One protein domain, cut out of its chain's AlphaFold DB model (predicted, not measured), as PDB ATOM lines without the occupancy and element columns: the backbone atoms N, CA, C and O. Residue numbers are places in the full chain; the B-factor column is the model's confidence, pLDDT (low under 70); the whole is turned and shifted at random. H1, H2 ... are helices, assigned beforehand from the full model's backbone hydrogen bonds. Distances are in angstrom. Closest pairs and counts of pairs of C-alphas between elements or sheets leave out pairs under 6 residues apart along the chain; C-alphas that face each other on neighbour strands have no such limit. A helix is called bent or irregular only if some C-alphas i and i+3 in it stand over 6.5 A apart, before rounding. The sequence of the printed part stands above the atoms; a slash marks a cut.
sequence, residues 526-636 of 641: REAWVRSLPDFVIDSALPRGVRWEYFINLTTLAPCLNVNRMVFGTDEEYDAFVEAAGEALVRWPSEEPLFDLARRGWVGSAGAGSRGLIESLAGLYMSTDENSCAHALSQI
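What this domain is: This is residues 526 to 636 of the 641 residues of an uncharacterized protein of Gemmatimonadetes bacterium (UniProt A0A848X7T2). One long kinked helix, H2, runs through the middle of the domain, with H4 and H5 alongside its first part and H1 slanting across it at the same end. At its other end the short helix H3 makes a corner with it, and a small hairpin of H6 and H7 meets it through H7, with H6 lying farthest out. The printed part has 111 residues with seven named helices, H1 to H7 in order, and no named strand; its class is all helix. It is compact, with a radius of gyration of the C-alphas of 14.5 A, and spans 44 by 32 by 22 A.

How they stand to each other: The hub is H2, residues 544 to 561, which touches five other helices and has a kink of 36 degrees near residue 555. With H4, residues 572 to 585, and H5, residues 589 to 599, it forms an up and down bundle, each helix running against the one before it. H2 touches H4 with residues 544 to 551 alone, at a shallow tilt of 15 degrees, opposite ways; the closest C-alphas, of Trp 548 and Leu 585, are 6.8 A apart. H2 touches H5 with residues 548 to 556 alone, the same way at a shallow tilt of 33 degrees, only just short of steep; the closest C-alphas, of Ile 552 and Ala 598, are 5.1 A apart. H4 and H5 are close but not clearly touching. H1, residues 526 to 538, touches H2 with residues 533 to 538 alone, at a steep tilt of 47 degrees; the closest C-alphas, of Val 537 and Arg 547, are 4.4 A apart. H1 also touches H4, the C-alphas of Ile 538 and Ala 584 being the closest at 5.6 A. H3, residues 563 to 568, only just touches H2, with 3 pairs of C-alphas within 8 A, and only at the corner; the closest are those of Pro 559 and Arg 565, 5.7 A apart. H7, residues 629 to 634, touches H2 about perpendicular at 82 degrees, the closest C-alphas, of Pro 559 and Cys 629, being 4.8 A apart. H6, residues 613 to 618, forms a helical hairpin with H7 at a shallow tilt of 9 degrees, with the C-alphas of Ala 618 and Ala 630 the closest at 5.9 A. Every O i to N i+4 pair is within hydrogen-bond range in H3, H4, H6 and H7, against 7 of 9 in H1, 12 of 14 in H2 and 5 of 7 in H5.

Where its parts are: H2 is 24.0 A long, from C-alpha 544 at (78.885, 10.016, 87.878) to C-alpha 561 at (87.035, 6.137, 65.641); it is irregular, with C-alphas 556 and 559 7.3 A apart. H1, 19.9 A long, begins at C-alpha 526 at (84.090, -4.098, 69.805) and is only just irregular, with C-alphas 531 and 534 7.0 A apart. H4 is 19.6 A long. H5, 15.7 A long, is only just irregular, with C-alphas 590 and 593 6.8 A apart. H3, H6 and H7 have six residues each, and H7 ends at C-alpha 634 at (99.660, 15.479, 67.357).

The domain as a whole: The two C-alphas farthest apart, of Ala 541 and Leu 613, are 45.0 A apart. The printed part has no cut. The link from H5 to H6, residues 600 to 612, is long; that from H6 to H7 is short, and the others are tight. The mean pLDDT of the printed part is 88.0, with residues 605 to 611 and 614 to 615 under 70.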
ATOM      1  N   ARG A 526      83.484  -5.435  69.623       86.81
ATOM      2  CA  ARG A 526      84.090  -4.098  69.805       86.81
ATOM      3  C   ARG A 526      83.199  -3.001  69.245       86.81
ATOM      4  O   ARG A 526      83.011  -1.975  69.882       86.81
ATOM      5  N   GLU A 527      82.609  -3.253  68.083       90.19
ATOM      6  CA  GLU A 527      81.704  -2.307  67.439       90.19
ATOM      7  C   GLU A 527      80.484  -1.982  68.305       90.19
ATOM      8  O   GLU A 527      80.126  -0.820  68.460       90.19
ATOM      9  N   ALA A 528      79.838  -2.990  68.891       89.81
ATOM     10  CA  ALA A 528      78.662  -2.745  69.716       89.81
ATOM     11  C   ALA A 528      79.019  -2.065  71.041       89.81
ATOM     12  O   ALA A 528      78.251  -1.236  71.517       89.81
ATOM     13  N   TRP A 529      80.189  -2.380  71.608       87.75
ATOM     14  CA  TRP A 529      80.711  -1.655  72.763       87.75
ATOM     15  C   TRP A 529      80.892  -0.171  72.438       87.75
ATOM     16  O   TRP A 529      80.344   0.675  73.139       87.75
ATOM     17  N   VAL A 530      81.588   0.153  71.342       90.50
ATOM     18  CA  VAL A 530      81.794   1.545  70.916       90.50
ATOM     19  C   VAL A 530      80.449   2.249  70.709       90.50
ATOM     20  O   VAL A 530      80.273   3.345  71.234       90.50
ATOM     21  N   ARG A 531      79.468   1.589  70.076       91.94
ATOM     22  CA  ARG A 531      78.103   2.121  69.897       91.94
ATOM     23  C   ARG A 531      77.353   2.395  71.195       91.94
ATOM     24  O   ARG A 531      76.492   3.262  71.194       91.94
ATOM     25  N   SER A 532      77.654   1.673  72.272       91.69
ATOM     26  CA  SER A 532      77.025   1.882  73.585       91.69
ATOM     27  C   SER A 532      77.663   2.993  74.423       91.69
ATOM     28  O   SER A 532      77.073   3.416  75.413       91.69
ATOM     29  N   LEU A 533      78.849   3.489  74.049       92.88
ATOM     30  CA  LEU A 533      79.542   4.521  74.830       92.88
ATOM     31  C   LEU A 533      78.727   5.814  75.018       92.88
ATOM     32  O   LEU A 533      78.717   6.309  76.144       92.88
ATOM     33  N   PRO A 534      78.028   6.360  73.999       96.12
ATOM     34  CA  PRO A 534      77.200   7.552  74.186       96.12
ATOM     35  C   PRO A 534      76.103   7.342  75.233       96.12
ATOM     36  O   PRO A 534      75.899   8.203  76.087       96.12
ATOM     37  N   ASP A 535      75.461   6.170  75.224       95.75
ATOM     38  CA  ASP A 535      74.413   5.822  76.187       95.75
ATOM     39  C   ASP A 535      74.973   5.767  77.614       95.75
ATOM     40  O   ASP A 535      74.348   6.271  78.545       95.75
ATOM     41  N   PHE A 536      76.187   5.236  77.804       94.12
ATOM     42  CA  PHE A 536      76.834   5.213  79.120       94.12
ATOM     43  C   PHE A 536      77.153   6.606  79.668       94.12
ATOM     44  O   PHE A 536      77.182   6.787  80.881       94.12
ATOM     45  N   VAL A 537      77.381   7.605  78.815       96.62
ATOM     46  CA  VAL A 537      77.623   8.986  79.265       96.62
ATOM     47  C   VAL A 537      76.352   9.600  79.864       96.62
ATOM     48  O   VAL A 537      76.396  10.276  80.898       96.62
ATOM     49  N   ILE A 538      75.198   9.339  79.256       97.38
ATOM     50  CA  ILE A 538      73.915   9.911  79.687       97.38
ATOM     51  C   ILE A 538      73.172   9.039  80.713       97.38
ATOM     52  O   ILE A 538      72.267   9.530  81.388       97.38
ATOM     53  N   ASP A 539      73.565   7.774  80.893       96.06
ATOM     54  CA  ASP A 539      72.919   6.846  81.824       96.06
ATOM     55  C   ASP A 539      73.159   7.216  83.297       96.06
ATOM     56  O   ASP A 539      74.187   6.905  83.898       96.06
ATOM     57  N   SER A 540      72.150   7.834  83.914       95.44
ATOM     58  CA  SER A 540      72.151   8.192  85.339       95.44
ATOM     59  C   SER A 540      72.238   7.007  86.314       95.44
ATOM     60  O   SER A 540      72.499   7.231  87.495       95.44
ATOM     61  N   ALA A 541      72.048   5.761  85.861       93.12
ATOM     62  CA  ALA A 541      72.247   4.574  86.693       93.12
ATOM     63  C   ALA A 541      73.733   4.225  86.888       93.12
ATOM     64  O   ALA A 541      74.070   3.406  87.750       93.12
ATOM     65  N   LEU A 542      74.631   4.817  86.096       93.38
ATOM     66  CA  LEU A 542      76.071   4.666  86.261       93.38
ATOM     67  C   LEU A 542      76.637   5.714  87.231       93.38
ATOM     68  O   LEU A 542      76.169   6.856  87.252       93.38
ATOM     69  N   PRO A 543      77.692   5.367  87.997       94.81
ATOM     70  CA  PRO A 543      78.417   6.336  88.807       94.81
ATOM     71  C   PRO A 543      78.857   7.553  87.998       94.81
ATOM     72  O   PRO A 543      79.387   7.420  86.892       94.81
ATOM     73  N   ARG A 544      78.685   8.742  88.571       95.69
ATOM     74  CA  ARG A 544      78.885  10.016  87.878       95.69
ATOM     75  C   ARG A 544      80.264  10.151  87.227       95.69
ATOM     76  O   ARG A 544      80.353  10.453  86.042       95.69
ATOM     77  N   GLY A 545      81.330   9.871  87.961       95.06
ATOM     78  CA  GLY A 545      82.707   9.935  87.474       95.06
ATOM     79  C   GLY A 545      83.028   8.895  86.399       95.06
ATOM     80  O   GLY A 545      83.866   9.160  85.549       95.06
ATOM     81  N   VAL A 546      82.329   7.750  86.362       94.50
ATOM     82  CA  VAL A 546      82.439   6.785  85.246       94.50
ATOM     83  C   VAL A 546      81.840   7.376  83.970       94.50
ATOM     84  O   VAL A 546      82.409   7.224  82.894       94.50
ATOM     85  N   ARG A 547      80.715   8.088  84.080       96.69
ATOM     86  CA  ARG A 547      80.067   8.753  82.939       96.69
ATOM     87  C   ARG A 547      80.946   9.867  82.363       96.69
ATOM     88  O   ARG A 547      81.119   9.940  81.150       96.69
ATOM     89  N   TRP A 548      81.554  10.682  83.230       97.19
ATOM     90  CA  TRP A 548      82.552  11.684  82.838       97.19
ATOM     91  C   TRP A 548      83.761  11.057  82.147       97.19
ATOM     92  O   TRP A 548      84.203  11.542  81.112       97.19
ATOM     93  N   GLU A 549      84.267   9.951  82.681       94.81
ATOM     94  CA  GLU A 549      85.393   9.229  82.099       94.81
ATOM     95  C   GLU A 549      85.056   8.659  80.711       94.81
ATOM     96  O   GLU A 549      85.855   8.775  79.780       94.81
ATOM     97  N   TYR A 550      83.856   8.101  80.520       94.38
ATOM     98  CA  TYR A 550      83.390   7.705  79.190       94.38
ATOM     99  C   TYR A 550      83.285   8.895  78.238       94.38
ATOM    100  O   TYR A 550      83.679   8.764  77.082       94.38
ATOM    101  N   PHE A 551      82.812  10.051  78.711       96.38
ATOM    102  CA  PHE A 551      82.749  11.266  77.902       96.38
ATOM    103  C   PHE A 551      84.144  11.719  77.469       96.38
ATOM    104  O   PHE A 551      84.363  11.877  76.274       96.38
ATOM    105  N   ILE A 552      85.103  11.824  78.396       94.44
ATOM    106  CA  ILE A 552      86.492  12.215  78.098       94.44
ATOM    107  C   ILE A 552      87.131  11.237  77.105       94.44
ATOM    108  O   ILE A 552      87.784  11.654  76.147       94.44
ATOM    109  N   ASN A 553      86.943   9.929  77.297       91.19
ATOM    110  CA  ASN A 553      87.472   8.929  76.370       91.19
ATOM    111  C   ASN A 553      86.806   9.038  74.994       91.19
ATOM    112  O   ASN A 553      87.494   9.015  73.976       91.19
ATOM    113  N   LEU A 554      85.486   9.215  74.941       92.56
ATOM    114  CA  LEU A 554      84.761   9.322  73.684       92.56
ATOM    115  C   LEU A 554      85.101  10.612  72.931       92.56
ATOM    116  O   LEU A 554      85.326  10.539  71.733       92.56
ATOM    117  N   THR A 555      85.228  11.765  73.587       92.94
ATOM    118  CA  THR A 555      85.643  13.024  72.938       92.94
ATOM    119  C   THR A 555      87.097  12.973  72.469       92.94
ATOM    120  O   THR A 555      87.417  13.478  71.396       92.94
ATOM    121  N   THR A 556      87.974  12.283  73.208       89.38
ATOM    122  CA  THR A 556      89.366  12.035  72.792       89.38
ATOM    123  C   THR A 556      89.438  11.196  71.515       89.38
ATOM    124  O   THR A 556      90.329  11.384  70.686       89.38
ATOM    125  N   LEU A 557      88.521  10.239  71.358       88.19
ATOM    126  CA  LEU A 557      88.634   9.183  70.355       88.19
ATOM    127  C   LEU A 557      87.703   9.354  69.170       88.19
ATOM    128  O   LEU A 557      88.079   8.944  68.078       88.19
ATOM    129  N   ALA A 558      86.520   9.938  69.355       89.94
ATOM    130  CA  ALA A 558      85.481  10.076  68.337       89.94
ATOM    131  C   ALA A 558      85.992  10.652  67.008       89.94
ATOM    132  O   ALA A 558      85.606  10.109  65.969       89.94
ATOM    133  N   PRO A 559      86.904  11.646  66.986       87.94
ATOM    134  CA  PRO A 559      87.492  12.116  65.732       87.94
ATOM    135  C   PRO A 559      88.269  11.036  64.966       87.94
ATOM    136  O   PRO A 559      88.390  11.096  63.743       87.94
ATOM    137  N   CYS A 560      88.806  10.052  65.691       89.94
ATOM    138  CA  CYS A 560      89.649   8.962  65.211       89.94
ATOM    139  C   CYS A 560      88.965   7.579  65.197       89.94
ATOM    140  O   CYS A 560      89.621   6.594  64.855       89.94
ATOM    141  N   LEU A 561      87.695   7.450  65.593       89.94
ATOM    142  CA  LEU A 561      87.035   6.137  65.641       89.94
ATOM    143  C   LEU A 561      86.687   5.621  64.244       89.94
ATOM    144  O   LEU A 561      86.857   4.431  63.975       89.94
ATOM    145  N   ASN A 562      86.269   6.512  63.339       90.69
ATOM    146  CA  ASN A 562      85.941   6.164  61.963       90.69
ATOM    147  C   ASN A 562      86.675   7.056  60.948       90.69
ATOM    148  O   ASN A 562      86.984   8.220  61.195       90.69
ATOM    149  N   VAL A 563      86.960   6.488  59.776       91.75
ATOM    150  CA  VAL A 563      87.736   7.160  58.720       91.75
ATOM    151  C   VAL A 563      86.957   8.313  58.083       91.75
ATOM    152  O   VAL A 563      87.566   9.276  57.625       91.75
ATOM    153  N   ASN A 564      85.623   8.229  58.055       94.12
ATOM    154  CA  ASN A 564      84.775   9.297  57.539       94.12
ATOM    155  C   ASN A 564      85.051  10.603  58.297       94.12
ATOM    156  O   ASN A 564      85.472  11.577  57.685       94.12
ATOM    157  N   ARG A 565      84.963  10.593  59.626       91.62
ATOM    158  CA  ARG A 565      85.200  11.759  60.483       91.62
ATOM    159  C   ARG A 565      86.645  12.216  60.520       91.62
ATOM    160  O   ARG A 565      86.905  13.412  60.608       91.62
ATOM    161  N   MET A 566      87.601  11.300  60.365       91.19
ATOM    162  CA  MET A 566      88.996  11.706  60.172       91.19
ATOM    163  C   MET A 566      89.143  12.634  58.965       91.19
ATOM    164  O   MET A 566      89.910  13.591  59.032       91.19
ATOM    165  N   VAL A 567      88.418  12.355  57.875       93.31
ATOM    166  CA  VAL A 567      88.456  13.148  56.642       93.31
ATOM    167  C   VAL A 567      87.525  14.359  56.729       93.31
ATOM    168  O   VAL A 567      87.964  15.463  56.441       93.31
ATOM    169  N   PHE A 568      86.265  14.179  57.119       93.50
ATOM    170  CA  PHE A 568      85.222  15.208  57.018       93.50
ATOM    171  C   PHE A 568      85.007  16.036  58.293       93.50
ATOM    172  O   PHE A 568      84.315  17.044  58.223       93.50
ATOM    173  N   GLY A 569      85.620  15.665  59.420       91.12
ATOM    174  CA  GLY A 569      85.392  16.308  60.717       91.12
ATOM    175  C   GLY A 569      84.215  15.705  61.486       91.12
ATOM    176  O   GLY A 569      83.701  14.643  61.134       91.12
ATOM    177  N   THR A 570      83.825  16.359  62.579       90.56
ATOM    178  CA  THR A 570      82.632  16.004  63.361       90.56
ATOM    179  C   THR A 570      81.355  16.435  62.632       90.56
ATOM    180  O   THR A 570      81.388  17.325  61.784       90.56
ATOM    181  N   ASP A 571      80.234  15.790  62.943       91.44
ATOM    182  CA  ASP A 571      78.925  16.048  62.330       91.44
ATOM    183  C   ASP A 571      77.891  16.489  63.384       91.44
ATOM    184  O   ASP A 571      78.175  16.520  64.585       91.44
ATOM    185  N   GLU A 572      76.673  16.799  62.930       94.44
ATOM    186  CA  GLU A 572      75.562  17.228  63.789       94.44
ATOM    187  C   GLU A 572      75.192  16.187  64.865       94.44
ATOM    188  O   GLU A 572      74.736  16.561  65.943       94.44
ATOM    189  N   GLU A 573      75.405  14.887  64.613       95.00
ATOM    190  CA  GLU A 573      75.131  13.825  65.591       95.00
ATOM    191  C   GLU A 573      76.124  13.886  66.761       95.00
ATOM    192  O   GLU A 573      75.736  13.713  67.915       95.00
ATOM    193  N   TYR A 574      77.403  14.169  66.480       94.62
ATOM    194  CA  TYR A 574      78.394  14.406  67.534       94.62
ATOM    195  C   TYR A 574      78.060  15.639  68.363       94.62
ATOM    196  O   TYR A 574      78.127  15.579  69.588       94.62
ATOM    197  N   ASP A 575      77.709  16.742  67.707       95.00
ATOM    198  CA  ASP A 575      77.423  17.996  68.400       95.00
ATOM    199  C   ASP A 575      76.185  17.853  69.297       95.00
ATOM    200  O   ASP A 575      76.229  18.239  70.466       95.00
ATOM    201  N   ALA A 576      75.132  17.187  68.804       96.56
ATOM    202  CA  ALA A 576      73.950  16.851  69.596       96.56
ATOM    203  C   ALA A 576      74.283  15.939  70.789       96.56
ATOM    204  O   ALA A 576      73.742  16.112  71.882       96.56
ATOM    205  N   PHE A 577      75.198  14.980  70.611       96.75
ATOM    206  CA  PHE A 577      75.694  14.171  71.719       96.75
ATOM    207  C   PHE A 577      76.453  15.005  72.753       96.75
ATOM    208  O   PHE A 577      76.233  14.821  73.948       96.75
ATOM    209  N   VAL A 578      77.347  15.901  72.326       97.12
ATOM    210  CA  VAL A 578      78.112  16.757  73.241       97.12
ATOM    211  C   VAL A 578      77.171  17.670  74.028       97.12
ATOM    212  O   VAL A 578      77.358  17.827  75.230       97.12
ATOM    213  N   GLU A 579      76.140  18.219  73.389       97.81
ATOM    214  CA  GLU A 579      75.097  19.001  74.058       97.81
ATOM    215  C   GLU A 579      74.348  18.160  75.104       97.81
ATOM    216  O   GLU A 579      74.324  18.523  76.282       97.81
ATOM    217  N   ALA A 580      73.843  16.982  74.719       98.06
ATOM    218  CA  ALA A 580      73.150  16.071  75.631       98.06
ATOM    219  C   ALA A 580      74.047  15.595  76.790       98.06
ATOM    220  O   ALA A 580      73.593  15.455  77.928       98.06
ATOM    221  N   ALA A 581      75.335  15.362  76.529       98.12
ATOM    222  CA  ALA A 581      76.316  15.037  77.555       98.12
ATOM    223  C   ALA A 581      76.522  16.212  78.519       98.12
ATOM    224  O   ALA A 581      76.615  15.983  79.723       98.12
ATOM    225  N   GLY A 582      76.544  17.450  78.018       98.12
ATOM    226  CA  GLY A 582      76.603  18.661  78.836       98.12
ATOM    227  C   GLY A 582      75.426  18.745  79.801       98.12
ATOM    228  O   GLY A 582      75.636  18.823  81.010       98.12
ATOM    229  N   GLU A 583      74.203  18.611  79.286       98.12
ATOM    230  CA  GLU A 583      72.978  18.605  80.099       98.12
ATOM    231  C   GLU A 583      72.957  17.473  81.138       98.12
ATOM    232  O   GLU A 583      72.453  17.640  82.249       98.12
ATOM    233  N   ALA A 584      73.500  16.303  80.789       97.81
ATOM    234  CA  ALA A 584      73.461  15.125  81.647       97.81
ATOM    235  C   ALA A 584      74.589  15.077  82.694       97.81
ATOM    236  O   ALA A 584      74.424  14.422  83.733       97.81
ATOM    237  N   LEU A 585      75.753  15.673  82.410       97.75
ATOM    238  CA  LEU A 585      76.951  15.596  83.253       97.75
ATOM    239  C   LEU A 585      77.146  16.825  84.138       97.75
ATOM    240  O   LEU A 585      77.538  16.653  85.297       97.75
ATOM    241  N   VAL A 586      76.890  18.029  83.620       98.12
ATOM    242  CA  VAL A 586      77.088  19.294  84.341       98.12
ATOM    243  C   VAL A 586      75.931  19.494  85.317       98.12
ATOM    244  O   VAL A 586      74.785  19.690  84.926       98.12
ATOM    245  N   ARG A 587      76.229  19.416  86.614       97.25
ATOM    246  CA  ARG A 587      75.267  19.634  87.705       97.25
ATOM    247  C   ARG A 587      75.380  21.047  88.263       97.25
ATOM    248  O   ARG A 587      74.373  21.625  88.668       97.25
ATOM    249  N   TRP A 588      76.596  21.586  88.289       97.62
ATOM    250  CA  TRP A 588      76.903  22.891  88.859       97.62
ATOM    251  C   TRP A 588      77.556  23.804  87.813       97.62
ATOM    252  O   TRP A 588      78.345  23.315  87.007       97.62
ATOM    253  N   PRO A 589      77.322  25.130  87.849       97.62
ATOM    254  CA  PRO A 589      77.982  26.064  86.926       97.62
ATOM    255  C   PRO A 589      79.518  26.019  86.990       97.62
ATOM    256  O   PRO A 589      80.206  26.231  85.999       97.62
ATOM    257  N   SER A 590      80.074  25.692  88.157       97.44
ATOM    258  CA  SER A 590      81.514  25.496  88.384       97.44
ATOM    259  C   SER A 590      82.122  24.331  87.591       97.44
ATOM    260  O   SER A 590      83.344  24.234  87.497       97.44
ATOM    261  N   GLU A 591      81.301  23.433  87.043       98.00
ATOM    262  CA  GLU A 591      81.742  22.281  86.258       98.00
ATOM    263  C   GLU A 591      81.769  22.569  84.756       98.00
ATOM    264  O   GLU A 591      82.351  21.781  84.014       98.00
ATOM    265  N   GLU A 592      81.207  23.691  84.293       97.69
ATOM    266  CA  GLU A 592      81.266  24.093  82.880       97.69
ATOM    267  C   GLU A 592      82.716  24.194  82.363       97.69
ATOM    268  O   GLU A 592      83.006  23.605  81.319       97.69
ATOM    269  N   PRO A 593      83.682  24.799  83.093       96.12
ATOM    270  CA  PRO A 593      85.078  24.822  82.651       96.12
ATOM    271  C   PRO A 593      85.696  23.422  82.556       96.12
ATOM    272  O   PRO A 593      86.515  23.158  81.670       96.12
ATOM    273  N   LEU A 594      85.314  22.510  83.459       96.69
ATOM    274  CA  LEU A 594      85.757  21.113  83.429       96.69
ATOM    275  C   LEU A 594      85.148  20.373  82.238       96.69
ATOM    276  O   LEU A 594      85.851  19.621  81.569       96.69
ATOM    277  N   PHE A 595      83.872  20.616  81.941       97.50
ATOM    278  CA  PHE A 595      83.205  20.082  80.760       97.50
ATOM    279  C   PHE A 595      83.884  20.551  79.476       97.50
ATOM    280  O   PHE A 595      84.180  19.738  78.605       97.50
ATOM    281  N   ASP A 596      84.228  21.834  79.386       95.62
ATOM    282  CA  ASP A 596      84.969  22.392  78.253       95.62
ATOM    283  C   ASP A 596      86.380  21.805  78.110       95.62
ATOM    284  O   ASP A 596      86.899  21.659  76.997       95.62
ATOM    285  N   LEU A 597      87.029  21.457  79.221       94.19
ATOM    286  CA  LEU A 597      88.297  20.732  79.209       94.19
ATOM    287  C   LEU A 597      88.106  19.290  78.713       94.19
ATOM    288  O   LEU A 597      88.811  18.862  77.801       94.19
ATOM    289  N   ALA A 598      87.109  18.582  79.244       95.56
ATOM    290  CA  ALA A 598      86.762  17.211  78.882       95.56
ATOM    291  C   ALA A 598      86.289  17.072  77.427       95.56
ATOM    292  O   ALA A 598      86.628  16.096  76.756       95.56
ATOM    293  N   ARG A 599      85.577  18.070  76.893       95.06
ATOM    294  CA  ARG A 599      85.150  18.143  75.487       95.06
ATOM    295  C   ARG A 599      86.334  18.143  74.520       95.06
ATOM    296  O   ARG A 599      86.207  17.644  73.408       95.06
ATOM    297  N   ARG A 600      87.490  18.660  74.953       91.62
ATOM    298  CA  ARG A 600      88.749  18.663  74.186       91.62
ATOM    299  C   ARG A 600      89.570  17.376  74.361       91.62
ATOM    300  O   ARG A 600      90.653  17.261  73.791       91.62
ATOM    301  N   GLY A 601      89.069  16.416  75.138       90.25
ATOM    302  CA  GLY A 601      89.708  15.130  75.397       90.25
ATOM    303  C   GLY A 601      90.910  15.194  76.347       90.25
ATOM    304  O   GLY A 601      91.212  16.218  76.961       90.25
ATOM    305  N   TRP A 602      91.619  14.069  76.465       87.69
ATOM    306  CA  TRP A 602      92.722  13.876  77.412       87.69
ATOM    307  C   TRP A 602      93.864  14.870  77.240       87.69
ATOM    308  O   TRP A 602      94.407  15.363  78.226       87.69
ATOM    309  N   VAL A 603      94.222  15.167  75.994       83.12
ATOM    310  CA  VAL A 603      95.452  15.900  75.676       83.12
ATOM    311  C   VAL A 603      95.200  17.340  75.220       83.12
ATOM    312  O   VAL A 603      96.145  18.097  75.025       83.12
ATOM    313  N   GLY A 604      93.930  17.743  75.120       76.12
ATOM    314  CA  GLY A 604      93.512  19.102  74.787       76.12
ATOM    315  C   GLY A 604      94.110  19.667  73.494       76.12
ATOM    316  O   GLY A 604      94.742  18.980  72.694       76.12
ATOM    317  N   SER A 605      93.919  20.970  73.299       64.94
ATOM    318  CA  SER A 605      94.552  21.722  72.222       64.94
ATOM    319  C   SER A 605      95.856  22.343  72.723       64.94
ATOM    320  O   SER A 605      95.854  23.496  73.171       64.94
ATOM    321  N   ALA A 606      96.975  21.607  72.718       55.25
ATOM    322  CA  ALA A 606      98.248  22.250  73.045       55.25
ATOM    323  C   ALA A 606      98.484  23.399  72.059       55.25
ATOM    324  O   ALA A 606      98.327  23.242  70.843       55.25
ATOM    325  N   GLY A 607      98.810  24.576  72.605       58.25
ATOM    326  CA  GLY A 607      99.094  25.771  71.816       58.25
ATOM    327  C   GLY A 607     100.113  25.459  70.722       58.25
ATOM    328  O   GLY A 607     100.976  24.614  70.925       58.25
ATOM    329  N   ALA A 608      99.987  26.125  69.570       56.00
ATOM    330  CA  ALA A 608     100.589  25.827  68.261       56.00
ATOM    331  C   ALA A 608     102.145  25.775  68.160       56.00
ATOM    332  O   ALA A 608     102.732  26.234  67.176       56.00
ATOM    333  N   GLY A 609     102.839  25.227  69.156       53.94
ATOM    334  CA  GLY A 609     104.283  25.075  69.233       53.94
ATOM    335  C   GLY A 609     104.751  23.815  68.510       53.94
ATOM    336  O   GLY A 609     104.629  22.715  69.028       53.94
ATOM    337  N   SER A 610     105.327  24.018  67.323       55.16
ATOM    338  CA  SER A 610     106.012  23.041  66.456       55.16
ATOM    339  C   SER A 610     105.182  21.849  65.965       55.16
ATOM    340  O   SER A 610     105.097  20.819  66.620       55.16
ATOM    341  N   ARG A 611     104.670  21.954  64.730       68.81
ATOM    342  CA  ARG A 611     104.082  20.815  64.013       68.81
ATOM    343  C   ARG A 611     105.163  19.825  63.584       68.81
ATOM    344  O   ARG A 611     106.072  20.197  62.836       68.81
ATOM    345  N   GLY A 612     105.050  18.567  63.998       73.81
ATOM    346  CA  GLY A 612     105.902  17.486  63.497       73.81
ATOM    347  C   GLY A 612     105.703  17.210  61.994       73.81
ATOM    348  O   GLY A 612     104.693  17.584  61.386       73.81
ATOM    349  N   LEU A 613     106.654  16.504  61.367       73.56
ATOM    350  CA  LEU A 613     106.533  16.064  59.963       73.56
ATOM    351  C   LEU A 613     105.298  15.168  59.760       73.56
ATOM    352  O   LEU A 613     104.606  15.293  58.753       73.56
ATOM    353  N   ILE A 614     105.010  14.287  60.723       67.25
ATOM    354  CA  ILE A 614     103.869  13.363  60.676       67.25
ATOM    355  C   ILE A 614     102.549  14.136  60.710       67.25
ATOM    356  O   ILE A 614     101.683  13.877  59.883       67.25
ATOM    357  N   GLU A 615     102.421  15.138  61.578       69.56
ATOM    358  CA  GLU A 615     101.232  15.999  61.647       69.56
ATOM    359  C   GLU A 615     101.024  16.790  60.361       69.56
ATOM    360  O   GLU A 615      99.906  16.897  59.859       69.56
ATOM    361  N   SER A 616     102.116  17.305  59.793       75.38
ATOM    362  CA  SER A 616     102.075  18.032  58.526       75.38
ATOM    363  C   SER A 616     101.589  17.142  57.380       75.38
ATOM    364  O   SER A 616     100.905  17.628  56.486       75.38
ATOM    365  N   LEU A 617     101.914  15.844  57.405       74.12
ATOM    366  CA  LEU A 617     101.448  14.871  56.414       74.12
ATOM    367  C   LEU A 617     100.019  14.380  56.694       74.12
ATOM    368  O   LEU A 617      99.244  14.231  55.750       74.12
ATOM    369  N   ALA A 618      99.650  14.164  57.958       73.00
ATOM    370  CA  ALA A 618      98.303  13.759  58.360       73.00
ATOM    371  C   ALA A 618      97.272  14.861  58.059       73.00
ATOM    372  O   ALA A 618      96.245  14.591  57.439       73.00
ATOM    373  N   GLY A 619      97.593  16.123  58.363       73.31
ATOM    374  CA  GLY A 619      96.739  17.286  58.090       73.31
ATOM    375  C   GLY A 619      96.533  17.620  56.602       73.31
ATOM    376  O   GLY A 619      95.816  18.573  56.278       73.31
ATOM    377  N   LEU A 620      97.154  16.869  55.680       79.25
ATOM    378  CA  LEU A 620      96.841  16.937  54.246       79.25
ATOM    379  C   LEU A 620      95.574  16.152  53.882       79.25
ATOM    380  O   LEU A 620      94.919  16.523  52.912       79.25
ATOM    381  N   TYR A 621      95.253  15.088  54.622       77.88
ATOM    382  CA  TYR A 621      94.157  14.153  54.312       77.88
ATOM    383  C   TYR A 621      93.163  13.976  55.459       77.88
ATOM    384  O   TYR A 621      92.170  13.273  55.297       77.88
ATOM    385  N   MET A 622      93.431  14.603  56.600       86.12
ATOM    386  CA  MET A 622      92.524  14.677  57.734       86.12
ATOM    387  C   MET A 622      92.032  16.111  57.904       86.12
ATOM    388  O   MET A 622      92.764  17.053  57.569       86.12
ATOM    389  N   SER A 623      90.822  16.265  58.447       83.19
ATOM    390  CA  SER A 623      90.307  17.576  58.841       83.19
ATOM    391  C   SER A 623      91.332  18.298  59.730       83.19
ATOM    392  O   SER A 623      92.100  17.684  60.478       83.19
ATOM    393  N   THR A 624      91.384  19.622  59.616       79.94
ATOM    394  CA  THR A 624      92.233  20.489  60.450       79.94
ATOM    395  C   THR A 624      91.449  21.236  61.520       79.94
ATOM    396  O   THR A 624      91.998  22.156  62.121       79.94
ATOM    397  N   ASP A 625      90.190  20.864  61.735       83.12
ATOM    398  CA  ASP A 625      89.358  21.448  62.782       83.12
ATOM    399  C   ASP A 625      89.916  21.101  64.169       83.12
ATOM    400  O   ASP A 625      90.642  20.118  64.338       83.12
ATOM    401  N   GLU A 626      89.576  21.902  65.178       79.88
ATOM    402  CA  GLU A 626      90.077  21.720  66.552       79.88
ATOM    403  C   GLU A 626      89.693  20.351  67.143       79.88
ATOM    404  O   GLU A 626      90.412  19.815  67.979       79.88
ATOM    405  N   ASN A 627      88.623  19.738  66.631       80.62
ATOM    406  CA  ASN A 627      88.152  18.409  67.013       80.62
ATOM    407  C   ASN A 627      88.561  17.320  66.007       80.62
ATOM    408  O   ASN A 627      87.847  16.335  65.850       80.62
ATOM    409  N   SER A 628      89.658  17.485  65.261       84.31
ATOM    410  CA  SER A 628      90.077  16.497  64.261       84.31
ATOM    411  C   SER A 628      91.020  15.427  64.812       84.31
ATOM    412  O   SER A 628      91.777  15.637  65.763       84.31
ATOM    413  N   CYS A 629      91.049  14.265  64.151       85.12
ATOM    414  CA  CYS A 629      91.969  13.189  64.523       85.12
ATOM    415  C   CYS A 629      93.442  13.588  64.381       85.12
ATOM    416  O   CYS A 629      94.276  13.191  65.191       85.12
ATOM    417  N   ALA A 630      93.779  14.396  63.370       83.69
ATOM    418  CA  ALA A 630      95.143  14.890  63.208       83.69
ATOM    419  C   ALA A 630      95.578  15.722  64.417       83.69
ATOM    420  O   ALA A 630      96.726  15.611  64.850       83.69
ATOM    421  N   HIS A 631      94.657  16.512  64.979       80.88
ATOM    422  CA  HIS A 631      94.930  17.247  66.198       80.88
ATOM    423  C   HIS A 631      95.107  16.299  67.384       80.88
ATOM    424  O   HIS A 631      96.149  16.354  68.027       80.88
ATOM    425  N   ALA A 632      94.199  15.348  67.607       81.19
ATOM    426  CA  ALA A 632      94.339  14.368  68.690       81.19
ATOM    427  C   ALA A 632      95.670  13.584  68.626       81.19
ATOM    428  O   ALA A 632      96.366  13.442  69.631       81.19
ATOM    429  N   LEU A 633      96.075  13.132  67.433       81.12
ATOM    430  CA  LEU A 633      97.328  12.395  67.226       81.12
ATOM    431  C   LEU A 633      98.581  13.257  67.430       81.12
ATOM    432  O   LEU A 633      99.596  12.725  67.875       81.12
ATOM    433  N   SER A 634      98.527  14.561  67.130       78.75
ATOM    434  CA  SER A 634      99.660  15.479  67.357       78.75
ATOM    435  C   SER A 634     100.053  15.603  68.826       78.75
ATOM    436  O   SER A 634     101.198  15.899  69.151       78.75
ATOM    437  N   GLN A 635      99.100  15.345  69.716       74.44
ATOM    438  CA  GLN A 635      99.285  15.554  71.141       74.44
ATOM    439  C   GLN A 635      99.880  14.342  71.858       74.44
ATOM    440  O   GLN A 635     100.379  14.471  72.973       74.44
ATOM    441  N   ILE A 636      99.855  13.156  71.240       75.06
ATOM    442  CA  ILE A 636     100.401  11.945  71.854       75.06
ATOM    443  C   ILE A 636     101.929  12.091  71.928       75.06
ATOM    444  O   ILE A 636     102.586  12.147  70.881       75.06
TER     445      ILE A 636